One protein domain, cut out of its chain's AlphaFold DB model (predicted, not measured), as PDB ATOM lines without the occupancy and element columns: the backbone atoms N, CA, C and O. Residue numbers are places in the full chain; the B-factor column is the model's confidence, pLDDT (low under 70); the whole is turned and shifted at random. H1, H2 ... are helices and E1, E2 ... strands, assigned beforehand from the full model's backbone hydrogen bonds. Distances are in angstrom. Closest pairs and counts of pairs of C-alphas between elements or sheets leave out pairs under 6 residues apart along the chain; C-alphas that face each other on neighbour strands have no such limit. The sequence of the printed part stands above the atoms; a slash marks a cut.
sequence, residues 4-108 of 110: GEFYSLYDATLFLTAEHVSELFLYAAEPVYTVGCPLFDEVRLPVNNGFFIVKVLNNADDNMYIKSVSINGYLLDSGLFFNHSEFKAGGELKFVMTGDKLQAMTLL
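AT A GLANCE: This is residues 4 to 108 of the 110 residues of the protein "Glycosyl hydrolase family 92" of Photobacterium toruni (UniProt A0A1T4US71). A twisted, curled sheet of four strands, E3, E4, E7 and E5, makes one wall, and a small sheet of E1, E2 and E6 stands partly opposite its E3 and E4, with H1 on the side between E3 and E1. H3 packs on E5 at the far edge, H2 lies in the turn from E6 to E7, and the loop residues 22 to 28 stick out at one end. The 105 printed residues hold three named helices and seven named strands, in the order H1 E1 E2 E3 E4 E5 E6 H2 E7 H3, a mixed class of helices and strands. The larger sheet, E3 E4 E7 E5, is mixed and the smaller, E1 E2 E6, antiparallel. The whole is compact, with a radius of gyration of the C-alphas of 14.4 A, yet elongated, spanning 45 by 27 by 22 A.

IN THESE COORDINATES: In the larger sheet, E3 is residues 42 to 47, 15.8 A long, E4 50 to 57, 21.9 A, E7 91 to 98, 23.4 A, and E5 65 to 71, 17.7 A. E7 begins at C-alpha 91 (199.706, 189.501, 183.714). The smaller sheet has E1, residues 16 to 19, E2, 32 to 35, and E6, 81 to 83. H1 is residues 4 to 13, 14.6 A, beginning at C-alpha 4 (184.046, 179.177, 190.280). H2 is residues 84 to 87, and H3, 101 to 106, ends at C-alpha 106 (218.035, 193.193, 201.664).

HOW THE PARTS SIT: E4 and E7 are parallel at 10 degrees, with N 53 and O 91 2.8 A apart, within hydrogen-bond range. The hairpin E3 and E4 is antiparallel, N 45 to O 52 at 2.8 A, as are E7 and E5, N 94 to O 70 at 2.8 A. H1 is over E3, 9.6 A over the sheet, with the C-alphas of Ser 8 and Leu 45 closest at 6.9 A. H3 is over E5, 7.4 A over the sheet, with the C-alphas of Lys 67 and Ala 104 closest at 5.0 A. H2 only grazes the larger sheet, with residues 86 to 87. The hairpin E1 and E2 is antiparallel, N 19 to O 32 at 3.0 A, and so are E2 and E6, N 33 to O 82 at 2.8 A. In H3 every O i to N i+4 pair is within hydrogen-bond range; H1 has 3 of 6, and H2 is too short for one.

THE WHOLE: The C-alphas of Phe 25 and Asp 62, the two farthest apart, are 46.2 A apart. The printed part has no cut, and the link from E1 to E2, 12 residues, is long. Mean pLDDT of the printed part is 77.1; residues 4 to 29, 79 and 107 to 108 are under 70.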
ATOM      1  N   GLY A   4     182.803 179.421 191.023       30.27
ATOM      2  CA  GLY A   4     184.046 179.177 190.280       30.27
ATOM      3  C   GLY A   4     185.232 180.053 190.704       30.27
ATOM      4  O   GLY A   4     186.363 179.574 190.690       30.27
ATOM      5  N   GLU A   5     184.997 181.295 191.141       38.28
ATOM      6  CA  GLU A   5     186.068 182.194 191.614       38.28
ATOM      7  C   GLU A   5     186.664 181.709 192.943       38.28
ATOM      8  O   GLU A   5     187.849 181.894 193.208       38.28
ATOM      9  N   PHE A   6     185.852 181.025 193.754       34.34
ATOM     10  CA  PHE A   6     186.232 180.522 195.072       34.34
ATOM     11  C   PHE A   6     187.275 179.390 194.975       34.34
ATOM     12  O   PHE A   6     188.255 179.393 195.712       34.34
ATOM     13  N   TYR A   7     187.127 178.465 194.017       31.88
ATOM     14  CA  TYR A   7     188.070 177.349 193.825       31.88
ATOM     15  C   TYR A   7     189.424 177.790 193.254       31.88
ATOM     16  O   TYR A   7     190.453 177.302 193.712       31.88
ATOM     17  N   SER A   8     189.449 178.746 192.316       39.91
ATOM     18  CA  SER A   8     190.715 179.295 191.801       39.91
ATOM     19  C   SER A   8     191.489 180.070 192.869       39.91
ATOM     20  O   SER A   8     192.715 180.143 192.797       39.91
ATOM     21  N   LEU A   9     190.788 180.662 193.841       41.44
ATOM     22  CA  LEU A   9     191.424 181.363 194.947       41.44
ATOM     23  C   LEU A   9     192.171 180.382 195.858       41.44
ATOM     24  O   LEU A   9     193.306 180.666 196.219       41.44
ATOM     25  N   TYR A  10     191.589 179.221 196.192       38.84
ATOM     26  CA  TYR A  10     192.188 178.272 197.143       38.84
ATOM     27  C   TYR A  10     193.517 177.659 196.681       38.84
ATOM     28  O   TYR A  10     194.420 177.536 197.507       38.84
ATOM     29  N   ASP A  11     193.690 177.364 195.387       41.69
ATOM     30  CA  ASP A  11     194.983 176.888 194.854       41.69
ATOM     31  C   ASP A  11     196.077 177.975 194.906       41.69
ATOM     32  O   ASP A  11     197.255 177.677 195.102       41.69
ATOM     33  N   ALA A  12     195.696 179.253 194.799       44.03
ATOM     34  CA  ALA A  12     196.604 180.394 194.948       44.03
ATOM     35  C   ALA A  12     196.815 180.827 196.416       44.03
ATOM     36  O   ALA A  12     197.811 181.481 196.735       44.03
ATOM     37  N   THR A  13     195.901 180.455 197.322       45.34
ATOM     38  CA  THR A  13     195.868 180.916 198.725       45.34
ATOM     39  C   THR A  13     197.048 180.391 199.542       45.34
ATOM     40  O   THR A  13     197.424 181.005 200.535       45.34
ATOM     41  N   LEU A  14     197.695 179.298 199.120       46.75
ATOM     42  CA  LEU A  14     198.884 178.798 199.818       46.75
ATOM     43  C   LEU A  14     200.085 179.770 199.720       46.75
ATOM     44  O   LEU A  14     201.018 179.664 200.511       46.75
ATOM     45  N   PHE A  15     200.036 180.738 198.792       51.28
ATOM     46  CA  PHE A  15     201.113 181.703 198.517       51.28
ATOM     47  C   PHE A  15     200.683 183.161 198.579       51.28
ATOM     48  O   PHE A  15     201.536 184.026 198.760       51.28
ATOM     49  N   LEU A  16     199.392 183.430 198.393       54.75
ATOM     50  CA  LEU A  16     198.820 184.766 198.387       54.75
ATOM     51  C   LEU A  16     197.782 184.857 199.499       54.75
ATOM     52  O   LEU A  16     196.662 184.365 199.359       54.75
ATOM     53  N   THR A  17     198.152 185.488 200.607       53.34
ATOM     54  CA  THR A  17     197.207 185.766 201.687       53.34
ATOM     55  C   THR A  17     196.550 187.113 201.424       53.34
ATOM     56  O   THR A  17     197.225 188.136 201.344       53.34
ATOM     57  N   ALA A  18     195.226 187.113 201.251       54.09
ATOM     58  CA  ALA A  18     194.454 188.349 201.247       54.09
ATOM     59  C   ALA A  18     194.317 188.836 202.694       54.09
ATOM     60  O   ALA A  18     193.702 188.159 203.519       54.09
ATOM     61  N   GLU A  19     194.878 190.000 203.004       51.06
ATOM     62  CA  GLU A  19     194.722 190.631 204.313       51.06
ATOM     63  C   GLU A  19     193.749 191.818 204.203       51.06
ATOM     64  O   GLU A  19     193.849 192.628 203.285       51.06
ATOM     65  N   HIS A  20     192.814 191.912 205.164       47.66
ATOM     66  CA  HIS A  20     191.737 192.916 205.323       47.66
ATOM     67  C   HIS A  20     190.427 192.726 204.534       47.66
ATOM     68  O   HIS A  20     190.051 193.552 203.705       47.66
ATOM     69  N   VAL A  21     189.620 191.733 204.923       44.25
ATOM     70  CA  VAL A  21     188.175 191.721 204.622       44.25
ATOM     71  C   VAL A  21     187.417 191.941 205.932       44.25
ATOM     72  O   VAL A  21     187.190 191.007 206.695       44.25
ATOM     73  N   SER A  22     187.095 193.193 206.268       39.41
ATOM     74  CA  SER A  22     186.335 193.488 207.487       39.41
ATOM     75  C   SER A  22     184.857 193.150 207.276       39.41
ATOM     76  O   SER A  22     184.112 193.910 206.652       39.41
ATOM     77  N   GLU A  23     184.416 192.014 207.816       46.84
ATOM     78  CA  GLU A  23     183.001 191.675 207.983       46.84
ATOM     79  C   GLU A  23     182.358 192.557 209.065       46.84
ATOM     80  O   GLU A  23     182.206 192.142 210.205       46.84
ATOM     81  N   LEU A  24     182.018 193.802 208.727       36.94
ATOM     82  CA  LEU A  24     180.842 194.535 209.219       36.94
ATOM     83  C   LEU A  24     180.875 195.947 208.611       36.94
ATOM     84  O   LEU A  24     181.719 196.757 208.962       36.94
ATOM     85  N   PHE A  25     179.924 196.213 207.713       43.16
ATOM     86  CA  PHE A  25     179.485 197.526 207.222       43.16
ATOM     87  C   PHE A  25     180.553 198.557 206.771       43.16
ATOM     88  O   PHE A  25     181.196 199.229 207.566       43.16
ATOM     89  N   LEU A  26     180.536 198.825 205.456       46.00
ATOM     90  CA  LEU A  26     180.894 200.105 204.818       46.00
ATOM     91  C   LEU A  26     182.373 200.521 204.803       46.00
ATOM     92  O   LEU A  26     182.672 201.651 205.144       46.00
ATOM     93  N   TYR A  27     183.256 199.697 204.241       42.72
ATOM     94  CA  TYR A  27     184.256 200.172 203.272       42.72
ATOM     95  C   TYR A  27     184.512 199.030 202.288       42.72
ATOM     96  O   TYR A  27     184.843 197.920 202.695       42.72
ATOM     97  N   ALA A  28     184.324 199.273 200.991       55.19
ATOM     98  CA  ALA A  28     184.826 198.372 199.959       55.19
ATOM     99  C   ALA A  28     186.356 198.505 199.942       55.19
ATOM    100  O   ALA A  28     186.904 199.249 199.133       55.19
ATOM    101  N   ALA A  29     187.029 197.886 200.912       63.38
ATOM    102  CA  ALA A  29     188.478 197.826 200.931       63.38
ATOM    103  C   ALA A  29     188.922 196.958 199.750       63.38
ATOM    104  O   ALA A  29     188.435 195.838 199.572       63.38
ATOM    105  N   GLU A  30     189.791 197.505 198.906       73.25
ATOM    106  CA  GLU A  30     190.424 196.720 197.857       73.25
ATOM    107  C   GLU A  30     191.368 195.705 198.522       73.25
ATOM    108  O   GLU A  30     192.189 196.116 199.344       73.25
ATOM    109  N   PRO A  31     191.255 194.397 198.220       82.44
ATOM    110  CA  PRO A  31     192.125 193.404 198.833       82.44
ATOM    111  C   PRO A  31     193.594 193.669 198.499       82.44
ATOM    112  O   PRO A  31     193.941 193.894 197.334       82.44
ATOM    113  N   VAL A  32     194.445 193.567 199.517       82.50
ATOM    114  CA  VAL A  32     195.904 193.546 199.377       82.50
ATOM    115  C   VAL A  32     196.376 192.118 199.621       82.50
ATOM    116  O   VAL A  32     195.928 191.457 200.559       82.50
ATOM    117  N   TYR A  33     197.253 191.638 198.750       85.50
ATOM    118  CA  TYR A  33     197.830 190.305 198.820       85.50
ATOM    119  C   TYR A  33     199.269 190.399 199.277       85.50
ATOM    120  O   TYR A  33     200.016 191.205 198.730       85.50
ATOM    121  N   THR A  34     199.661 189.535 200.207       84.62
ATOM    122  CA  THR A  34     201.062 189.339 200.584       84.62
ATOM    123  C   THR A  34     201.598 188.074 199.930       84.62
ATOM    124  O   THR A  34     200.895 187.070 199.815       84.62
ATOM    125  N   VAL A  35     202.853 188.120 199.498       85.25
ATOM    126  CA  VAL A  35     203.527 187.042 198.786       85.25
ATOM    127  C   VAL A  35     204.341 186.173 199.746       85.25
ATOM    128  O   VAL A  35     205.204 186.668 200.471       85.25
ATOM    129  N   GLY A  36     204.085 184.864 199.716       79.75
ATOM    130  CA  GLY A  36     204.807 183.835 200.467       79.75
ATOM    131  C   GLY A  36     205.861 183.070 199.651       79.75
ATOM    132  O   GLY A  36     206.214 183.444 198.535       79.75
ATOM    133  N   CYS A  37     206.371 181.974 200.221       77.44
ATOM    134  CA  CYS A  37     207.370 181.107 199.582       77.44
ATOM    135  C   CYS A  37     206.696 180.132 198.602       77.44
ATOM    136  O   CYS A  37     205.913 179.314 199.078       77.44
ATOM    137  N   PRO A  38     206.967 180.183 197.284       79.62
ATOM    138  CA  PRO A  38     206.291 179.345 196.290       79.62
ATOM    139  C   PRO A  38     206.675 177.852 196.377       79.62
ATOM    140  O   PRO A  38     207.830 177.531 196.630       79.62
ATOM    141  N   LEU A  39     205.728 176.935 196.106       81.88
ATOM    142  CA  LEU A  39     205.978 175.473 196.041       81.88
ATOM    143  C   LEU A  39     205.999 174.900 194.611       81.88
ATOM    144  O   LEU A  39     206.063 173.685 194.433       81.88
ATOM    145  N   PHE A  40     205.889 175.740 193.585       85.44
ATOM    146  CA  PHE A  40     205.776 175.318 192.188       85.44
ATOM    147  C   PHE A  40     206.608 176.210 191.270       85.44
ATOM    148  O   PHE A  40     206.885 177.360 191.601       85.44
ATOM    149  N   ASP A  41     206.948 175.700 190.086       90.81
ATOM    150  CA  ASP A  41     207.703 176.463 189.085       90.81
ATOM    151  C   ASP A  41     206.823 177.470 188.335       90.81
ATOM    152  O   ASP A  41     207.249 178.585 188.027       90.81
ATOM    153  N   GLU A  42     205.581 177.090 188.024       93.44
ATOM    154  CA  GLU A  42     204.632 177.941 187.311       93.44
ATOM    155  C   GLU A  42     203.190 177.581 187.683       93.44
ATOM    156  O   GLU A  42     202.825 176.407 187.727       93.44
ATOM    157  N   VAL A  43     202.354 178.599 187.883       91.38
ATOM    158  CA  VAL A  43     200.896 178.466 187.976       91.38
ATOM    159  C   VAL A  43     200.239 179.472 187.046       91.38
ATOM    160  O   VAL A  43     200.684 180.609 186.907       91.38
ATOM    161  N   ARG A  44     199.146 179.052 186.409       91.75
ATOM    162  CA  ARG A  44     198.328 179.904 185.546       91.75
ATOM    163  C   ARG A  44     196.939 180.025 186.142       91.75
ATOM    164  O   ARG A  44     196.180 179.061 186.135       91.75
ATOM    165  N   LEU A  45     196.613 181.215 186.629       87.56
ATOM    166  CA  LEU A  45     195.307 181.526 187.191       87.56
ATOM    167  C   LEU A  45     194.424 182.119 186.088       87.56
ATOM    168  O   LEU A  45     194.782 183.162 185.533       87.56
ATOM    169  N   PRO A  46     193.305 181.473 185.721       87.88
ATOM    170  CA  PRO A  46     192.377 182.049 184.763       87.88
ATOM    171  C   PRO A  46     191.718 183.296 185.364       87.88
ATOM    172  O   PRO A  46     191.198 183.273 186.476       87.88
ATOM    173  N   VAL A  47     191.719 184.383 184.599       87.69
ATOM    174  CA  VAL A  47     191.007 185.632 184.900       87.69
ATOM    175  C   VAL A  47     190.125 185.991 183.706       87.69
ATOM    176  O   VAL A  47     190.297 185.421 182.629       87.69
ATOM    177  N   ASN A  48     189.190 186.935 183.865       81.56
ATOM    178  CA  ASN A  48     188.134 187.211 182.874       81.56
ATOM    179  C   ASN A  48     188.596 187.174 181.404       81.56
ATOM    180  O   ASN A  48     187.972 186.500 180.589       81.56
ATOM    181  N   ASN A  49     189.699 187.856 181.073       83.19
ATOM    182  CA  ASN A  49     190.185 187.985 179.695       83.19
ATOM    183  C   ASN A  49     191.603 187.422 179.482       83.19
ATOM    184  O   ASN A  49     192.324 187.888 178.601       83.19
ATOM    185  N   GLY A  50     192.023 186.419 180.258       90.25
ATOM    186  CA  GLY A  50     193.334 185.802 180.065       90.25
ATOM    187  C   GLY A  50     193.817 185.015 181.270       90.25
ATOM    188  O   GLY A  50     193.041 184.359 181.960       90.25
ATOM    189  N   PHE A  51     195.122 185.085 181.514       92.50
ATOM    190  CA  PHE A  51     195.757 184.436 182.651       92.50
ATOM    191  C   PHE A  51     196.587 185.437 183.438       92.50
ATOM    192  O   PHE A  51     197.236 186.315 182.866       92.50
ATOM    193  N   PHE A  52     196.589 185.259 184.750       92.94
ATOM    194  CA  PHE A  52     197.650 185.749 185.604       92.94
ATOM    195  C   PHE A  52     198.625 184.600 185.854       92.94
ATOM    196  O   PHE A  52     198.235 183.538 186.344       92.94
ATOM    197  N   ILE A  53     199.874 184.779 185.441       94.12
ATOM    198  CA  ILE A  53     200.892 183.730 185.468       94.12
ATOM    199  C   ILE A  53     201.827 183.995 186.638       94.12
ATOM    200  O   ILE A  53     202.508 185.013 186.679       94.12
ATOM    201  N   VAL A  54     201.888 183.062 187.576       93.06
ATOM    202  CA  VAL A  54     202.910 183.060 188.617       93.06
ATOM    203  C   VAL A  54     204.069 182.212 188.124       93.06
ATOM    204  O   VAL A  54     203.863 181.047 187.799       93.06
ATOM    205  N   LYS A  55     205.274 182.776 188.058       95.94
ATOM    206  CA  LYS A  55     206.468 182.096 187.552       95.94
ATOM    207  C   LYS A  55     207.621 182.207 188.531       95.94
ATOM    208  O   LYS A  55     207.942 183.301 188.990       95.94
ATOM    209  N   VAL A  56     208.287 181.093 188.796       95.50
ATOM    210  CA  VAL A  56     209.373 181.006 189.768       95.50
ATOM    211  C   VAL A  56     210.652 180.601 189.065       95.50
ATOM    212  O   VAL A  56     210.751 179.548 188.443       95.50
ATOM    213  N   LEU A  57     211.646 181.480 189.131       96.25
ATOM    214  CA  LEU A  57     212.971 181.219 188.599       96.25
ATOM    215  C   LEU A  57     213.883 180.735 189.718       96.25
ATOM    216  O   LEU A  57     213.864 181.286 190.820       96.25
ATOM    217  N   ASN A  58     214.732 179.762 189.385       94.94
ATOM    218  CA  ASN A  58     215.689 179.160 190.311       94.94
ATOM    219  C   ASN A  58     215.027 178.416 191.490       94.94
ATOM    220  O   ASN A  58     215.579 178.383 192.584       94.94
ATOM    221  N   ASN A  59     213.844 177.834 191.270       91.06
ATOM    222  CA  ASN A  59     213.157 177.016 192.265       91.06
ATOM    223  C   ASN A  59     213.905 175.687 192.460       91.06
ATOM    224  O   ASN A  59     213.989 174.875 191.539       91.06
ATOM    225  N   ALA A  60     214.504 175.496 193.628       89.75
ATOM    226  CA  ALA A  60     215.248 174.294 193.981       89.75
ATOM    227  C   ALA A  60     215.283 174.147 195.506       89.75
ATOM    228  O   ALA A  60     215.130 175.136 196.223       89.75
ATOM    229  N   ASP A  61     215.527 172.931 195.997       87.94
ATOM    230  CA  ASP A  61     215.539 172.624 197.436       87.94
ATOM    231  C   ASP A  61     216.551 173.476 198.227       87.94
ATOM    232  O   ASP A  61     216.343 173.778 199.403       87.94
ATOM    233  N   ASP A  62     217.647 173.883 197.583       91.25
ATOM    234  CA  ASP A  62     218.678 174.754 198.148       91.25
ATOM    235  C   ASP A  62     218.372 176.257 197.995       91.25
ATOM    236  O   ASP A  62     218.990 177.080 198.671       91.25
ATOM    237  N   ASN A  63     217.379 176.627 197.182       92.50
ATOM    238  CA  ASN A  63     216.979 178.003 196.885       92.50
ATOM    239  C   ASN A  63     215.652 178.366 197.559       92.50
ATOM    240  O   ASN A  63     214.668 178.715 196.912       92.50
ATOM    241  N   MET A  64     215.631 178.306 198.888       88.88
ATOM    242  CA  MET A  64     214.413 178.517 199.682       88.88
ATOM    243  C   MET A  64     214.081 179.982 200.001       88.88
ATOM    244  O   MET A  64     213.075 180.248 200.660       88.88
ATOM    245  N   TYR A  65     214.915 180.941 199.587       89.69
ATOM    246  CA  TYR A  65     214.685 182.357 199.861       89.69
ATOM    247  C   TYR A  65     214.284 183.127 198.611       89.69
ATOM    248  O   TYR A  65     214.789 182.886 197.518       89.69
ATOM    249  N   ILE A  66     213.413 184.115 198.786       90.62
ATOM    250  CA  ILE A  66     213.062 185.058 197.728       90.62
ATOM    251  C   ILE A  66     214.207 186.064 197.590       90.62
ATOM    252  O   ILE A  66     214.578 186.712 198.564       90.62
ATOM    253  N   LYS A  67     214.763 186.193 196.383       91.75
ATOM    254  CA  LYS A  67     215.734 187.230 196.004       91.75
ATOM    255  C   LYS A  67     215.057 188.476 195.449       91.75
ATOM    256  O   LYS A  67     215.548 189.579 195.657       91.75
ATOM    257  N   SER A  68     213.981 188.299 194.690       92.44
ATOM    258  CA  SER A  68     213.148 189.393 194.200       92.44
ATOM    259  C   SER A  68     211.790 188.878 193.747       92.44
ATOM    260  O   SER A  68     211.649 187.719 193.347       92.44
ATOM    261  N   VAL A  69     210.800 189.769 193.781       92.56
ATOM    262  CA  VAL A  69     209.482 189.556 193.185       92.56
ATOM    263  C   VAL A  69     209.143 190.765 192.325       92.56
ATOM    264  O   VAL A  69     209.425 191.900 192.707       92.56
ATOM    265  N   SER A  70     208.552 190.528 191.158       93.94
ATOM    266  CA  SER A  70     207.999 191.587 190.319       93.94
ATOM    267  C   SER A  70     206.592 191.245 189.859       93.94
ATOM    268  O   SER A  70     206.383 190.133 189.372       93.94
ATOM    269  N   ILE A  71     205.678 192.208 189.919       94.75
ATOM    270  CA  ILE A  71     204.353 192.115 189.310       94.75
ATOM    271  C   ILE A  71     204.327 192.952 188.031       94.75
ATOM    272  O   ILE A  71     204.704 194.121 188.021       94.75
ATOM    273  N   ASN A  72     203.962 192.332 186.912       95.00
ATOM    274  CA  ASN A  72     203.877 192.972 185.595       95.00
ATOM    275  C   ASN A  72     205.142 193.760 185.193       95.00
ATOM    276  O   ASN A  72     205.068 194.770 184.498       95.00
ATOM    277  N   GLY A  73     206.315 193.291 185.634       95.44
ATOM    278  CA  GLY A  73     207.615 193.918 185.370       95.44
ATOM    279  C   GLY A  73     208.065 194.968 186.392       95.44
ATOM    280  O   GLY A  73     209.219 195.389 186.326       95.44
ATOM    281  N   TYR A  74     207.222 195.343 187.354       93.44
ATOM    282  CA  TYR A  74     207.555 196.273 188.436       93.44
ATOM    283  C   TYR A  74     207.977 195.507 189.689       93.44
ATOM    284  O   TYR A  74     207.308 194.554 190.082       93.44
ATOM    285  N   LEU A  75     209.111 195.880 190.288       92.94
ATOM    286  CA  LEU A  75     209.611 195.240 191.508       92.94
ATOM    287  C   LEU A  75     208.698 195.543 192.699       92.94
ATOM    288  O   LEU A  75     208.232 196.667 192.849       92.94
ATOM    289  N   LEU A  76     208.500 194.540 193.551       90.31
ATOM    290  CA  LEU A  76     207.924 194.715 194.881       90.31
ATOM    291  C   LEU A  76     209.076 195.005 195.852       90.31
ATOM    292  O   LEU A  76     209.754 194.079 196.300       90.31
ATOM    293  N   ASP A  77     209.367 196.286 196.077       79.19
ATOM    294  CA  ASP A  77     210.488 196.757 196.903       79.19
ATOM    295  C   ASP A  77     210.053 197.207 198.303       79.19
ATOM    296  O   ASP A  77     210.734 196.896 199.268       79.19
ATOM    297  N   SER A  78     208.882 197.830 198.429       71.19
ATOM    298  CA  SER A  78     208.359 198.393 199.682       71.19
ATOM    299  C   SER A  78     207.607 197.368 200.541       71.19
ATOM    300  O   SER A  78     206.664 197.717 201.250       71.19
ATOM    301  N   GLY A  79     207.995 196.095 200.451       69.50
ATOM    302  CA  GLY A  79     207.296 194.945 201.019       69.50
ATOM    303  C   GLY A  79     206.739 193.995 199.956       69.50
ATOM    304  O   GLY A  79     206.553 194.342 198.792       69.50
ATOM    305  N   LEU A  80     206.497 192.748 200.358       83.38
ATOM    306  CA  LEU A  80     206.041 191.678 199.468       83.38
ATOM    307  C   LEU A  80     204.521 191.711 199.275       83.38
ATOM    308  O   LEU A  80     203.863 190.699 199.491       83.38
ATOM    309  N   PHE A  81     203.956 192.859 198.907       85.88
ATOM    310  CA  PHE A  81     202.513 193.012 198.729       85.88
ATOM    311  C   PHE A  81     202.129 193.657 197.399       85.88
ATOM    312  O   PHE A  81     202.898 194.418 196.821       85.88
ATOM    313  N   PHE A  82     200.923 193.357 196.922       88.12
ATOM    314  CA  PHE A  82     200.323 193.974 195.737       88.12
ATOM    315  C   PHE A  82     198.793 194.029 195.854       88.12
ATOM    316  O   PHE A  82     198.181 193.282 196.621       88.12
ATOM    317  N   ASN A  83     198.153 194.911 195.090       88.62
ATOM    318  CA  ASN A  83     196.707 195.132 195.132       88.62
ATOM    319  C   ASN A  83     195.950 194.190 194.188       88.62
ATOM    320  O   ASN A  83     196.446 193.792 193.134       88.62
ATOM    321  N   HIS A  84     194.683 193.907 194.504       85.44
ATOM    322  CA  HIS A  84     193.799 193.115 193.642       85.44
ATOM    323  C   HIS A  84     193.723 193.638 192.194       85.44
ATOM    324  O   HIS A  84     193.701 192.856 191.238       85.44
ATOM    325  N   SER A  85     193.708 194.961 192.000       87.75
ATOM    326  CA  SER A  85     193.699 195.581 190.671       87.75
ATOM    327  C   SER A  85     194.890 195.225 189.788       87.75
ATOM    328  O   SER A  85     194.732 195.244 188.567       87.75
ATOM    329  N   GLU A  86     196.034 194.862 190.366       87.31
ATOM    330  CA  GLU A  86     197.265 194.576 189.626       87.31
ATOM    331  C   GLU A  86     197.264 193.183 188.980       87.31
ATOM    332  O   GLU A  86     198.009 192.959 188.027       87.31
ATOM    333  N   PHE A  87     196.402 192.265 189.435       84.19
ATOM    334  CA  PHE A  87     196.301 190.917 188.856       84.19
ATOM    335  C   PHE A  87     194.977 190.650 188.124       84.19
ATOM    336  O   PHE A  87     194.934 189.802 187.231       84.19
ATOM    337  N   LYS A  88     193.890 191.369 188.448       83.69
ATOM    338  CA  LYS A  88     192.542 191.088 187.903       83.69
ATOM    339  C   LYS A  88     192.440 191.171 186.374       83.69
ATOM    340  O   LYS A  88     191.544 190.571 185.782       83.69
ATOM    341  N   ALA A  89     193.324 191.942 185.736       86.81
ATOM    342  CA  ALA A  89     193.386 192.092 184.282       86.81
ATOM    343  C   ALA A  89     194.237 191.003 183.594       86.81
ATOM    344  O   ALA A  89     194.300 190.967 182.366       86.81
ATOM    345  N   GLY A  90     194.866 190.117 184.368       89.19
ATOM    346  CA  GLY A  90     195.900 189.191 183.910       89.19
ATOM    347  C   GLY A  90     197.293 189.784 184.088       89.19
ATOM    348  O   GLY A  90     197.446 190.859 184.664       89.19
ATOM    349  N   GLY A  91     198.312 189.066 183.612       93.56
ATOM    350  CA  GLY A  91     199.706 189.501 183.714       93.56
ATOM    351  C   GLY A  91     200.635 188.447 184.308       93.56
ATOM    352  O   GLY A  91     200.406 187.251 184.130       93.56
ATOM    353  N   GLU A  92     201.696 188.888 184.983       95.38
ATOM    354  CA  GLU A  92     202.742 188.015 185.527       95.38
ATOM    355  C   GLU A  92     203.155 188.433 186.945       95.38
ATOM    356  O   GLU A  92     203.462 189.600 187.181       95.38
ATOM    357  N   LEU A  93     203.252 187.467 187.861       94.81
ATOM    358  CA  LEU A  93     204.010 187.573 189.106       94.81
ATOM    359  C   LEU A  93     205.254 186.698 188.988       94.81
ATOM    360  O   LEU A  93     205.161 185.474 188.920       94.81
ATOM    361  N   LYS A  94     206.426 187.319 188.959       96.00
ATOM    362  CA  LYS A  94     207.694 186.621 188.759       96.00
ATOM    363  C   LYS A  94     208.543 186.663 190.011       96.00
ATOM    364  O   LYS A  94     208.874 187.740 190.498       96.00
ATOM    365  N   PHE A  95     208.957 185.487 190.454       94.56
ATOM    366  CA  PHE A  95     209.887 185.279 191.547       94.56
ATOM    367  C   PHE A  95     211.267 184.936 191.009       94.56
ATOM    368  O   PHE A  95     211.411 184.217 190.017       94.56
ATOM    369  N   VAL A  96     212.285 185.393 191.723       94.94
ATOM    370  CA  VAL A  96     213.644 184.872 191.616       94.94
ATOM    371  C   VAL A  96     214.031 184.343 192.985       94.94
ATOM    372  O   VAL A  96     214.013 185.099 193.955       94.94
ATOM    373  N   MET A  97     214.377 183.061 193.061       93.56
ATOM    374  CA  MET A  97     214.773 182.401 194.304       93.56
ATOM    375  C   MET A  97     216.300 182.357 194.461       93.56
ATOM    376  O   MET A  97     217.054 182.468 193.489       93.56
ATOM    377  N   THR A  98     216.776 182.211 195.695       94.19
ATOM    378  CA  THR A  98     218.196 182.139 196.053       94.19
ATOM    379  C   THR A  98     218.409 181.289 197.305       94.19
ATOM    380  O   THR A  98     217.567 181.272 198.202       94.19
ATOM    381  N   GLY A  99     219.551 180.610 197.391       93.69
ATOM    382  CA  GLY A  99     220.032 179.974 198.623       93.69
ATOM    383  C   GLY A  99     220.765 180.940 199.561       93.69
ATOM    384  O   GLY A  99     221.065 180.600 200.704       93.69
ATOM    385  N   ASP A 100     221.040 182.167 199.109       93.94
ATOM    386  CA  ASP A 100     221.715 183.192 199.905       93.94
ATOM    387  C   ASP A 100     220.715 184.011 200.732       93.94
ATOM    388  O   ASP A 100     220.052 184.928 200.238       93.94
ATOM    389  N   LYS A 101     220.658 183.708 202.032       89.75
ATOM    390  CA  LYS A 101     219.805 184.407 202.997       89.75
ATOM    391  C   LYS A 101     220.071 185.915 203.063       89.75
ATOM    392  O   LYS A 101     219.133 186.671 203.317       89.75
ATOM    393  N   LEU A 102     221.307 186.379 202.848       88.62
ATOM    394  CA  LEU A 102     221.613 187.812 202.931       88.62
ATOM    395  C   LEU A 102     220.927 188.597 201.810       88.62
ATOM    396  O   LEU A 102     220.404 189.677 202.070       88.62
ATOM    397  N   GLN A 103     220.854 188.030 200.602       87.81
ATOM    398  CA  GLN A 103     220.150 188.653 199.474       87.81
ATOM    399  C   GLN A 103     218.652 188.820 199.758       87.81
ATOM    400  O   GLN A 103     218.068 189.830 199.376       87.81
ATOM    401  N   ALA A 104     218.047 187.870 200.473       83.56
ATOM    402  CA  ALA A 104     216.646 187.953 200.874       83.56
ATOM    403  C   ALA A 104     216.399 188.993 201.974       83.56
ATOM    404  O   ALA A 104     215.372 189.663 201.980       83.56
ATOM    405  N   MET A 105     217.346 189.174 202.898       75.69
ATOM    406  CA  MET A 105     217.226 190.186 203.953       75.69
ATOM    407  C   MET A 105     217.256 191.618 203.405       75.69
ATOM    408  O   MET A 105     216.593 192.484 203.965       75.69
ATOM    409  N   THR A 106     217.975 191.867 202.306       74.69
ATOM    410  CA  THR A 106     218.035 193.193 201.664       74.69
ATOM    411  C   THR A 106     216.698 193.623 201.049       74.69
ATOM    412  O   THR A 106     216.436 194.818 200.954       74.69
ATOM    413  N   LEU A 107     215.825 192.679 200.677       68.50
ATOM    414  CA  LEU A 107     214.477 192.989 200.178       68.50
ATOM    415  C   LEU A 107     213.546 193.571 201.245       68.50
ATOM    416  O   LEU A 107     212.578 194.228 200.899       68.50
ATOM    417  N   LEU A 108     213.800 193.301 202.529       61.47
ATOM    418  CA  LEU A 108     212.924 193.726 203.629       61.47
ATOM    419  C   LEU A 108     213.307 195.099 204.203       61.47
ATOM    420  O   LEU A 108     212.692 195.554 205.165       61.47
TER     421      LEU A 108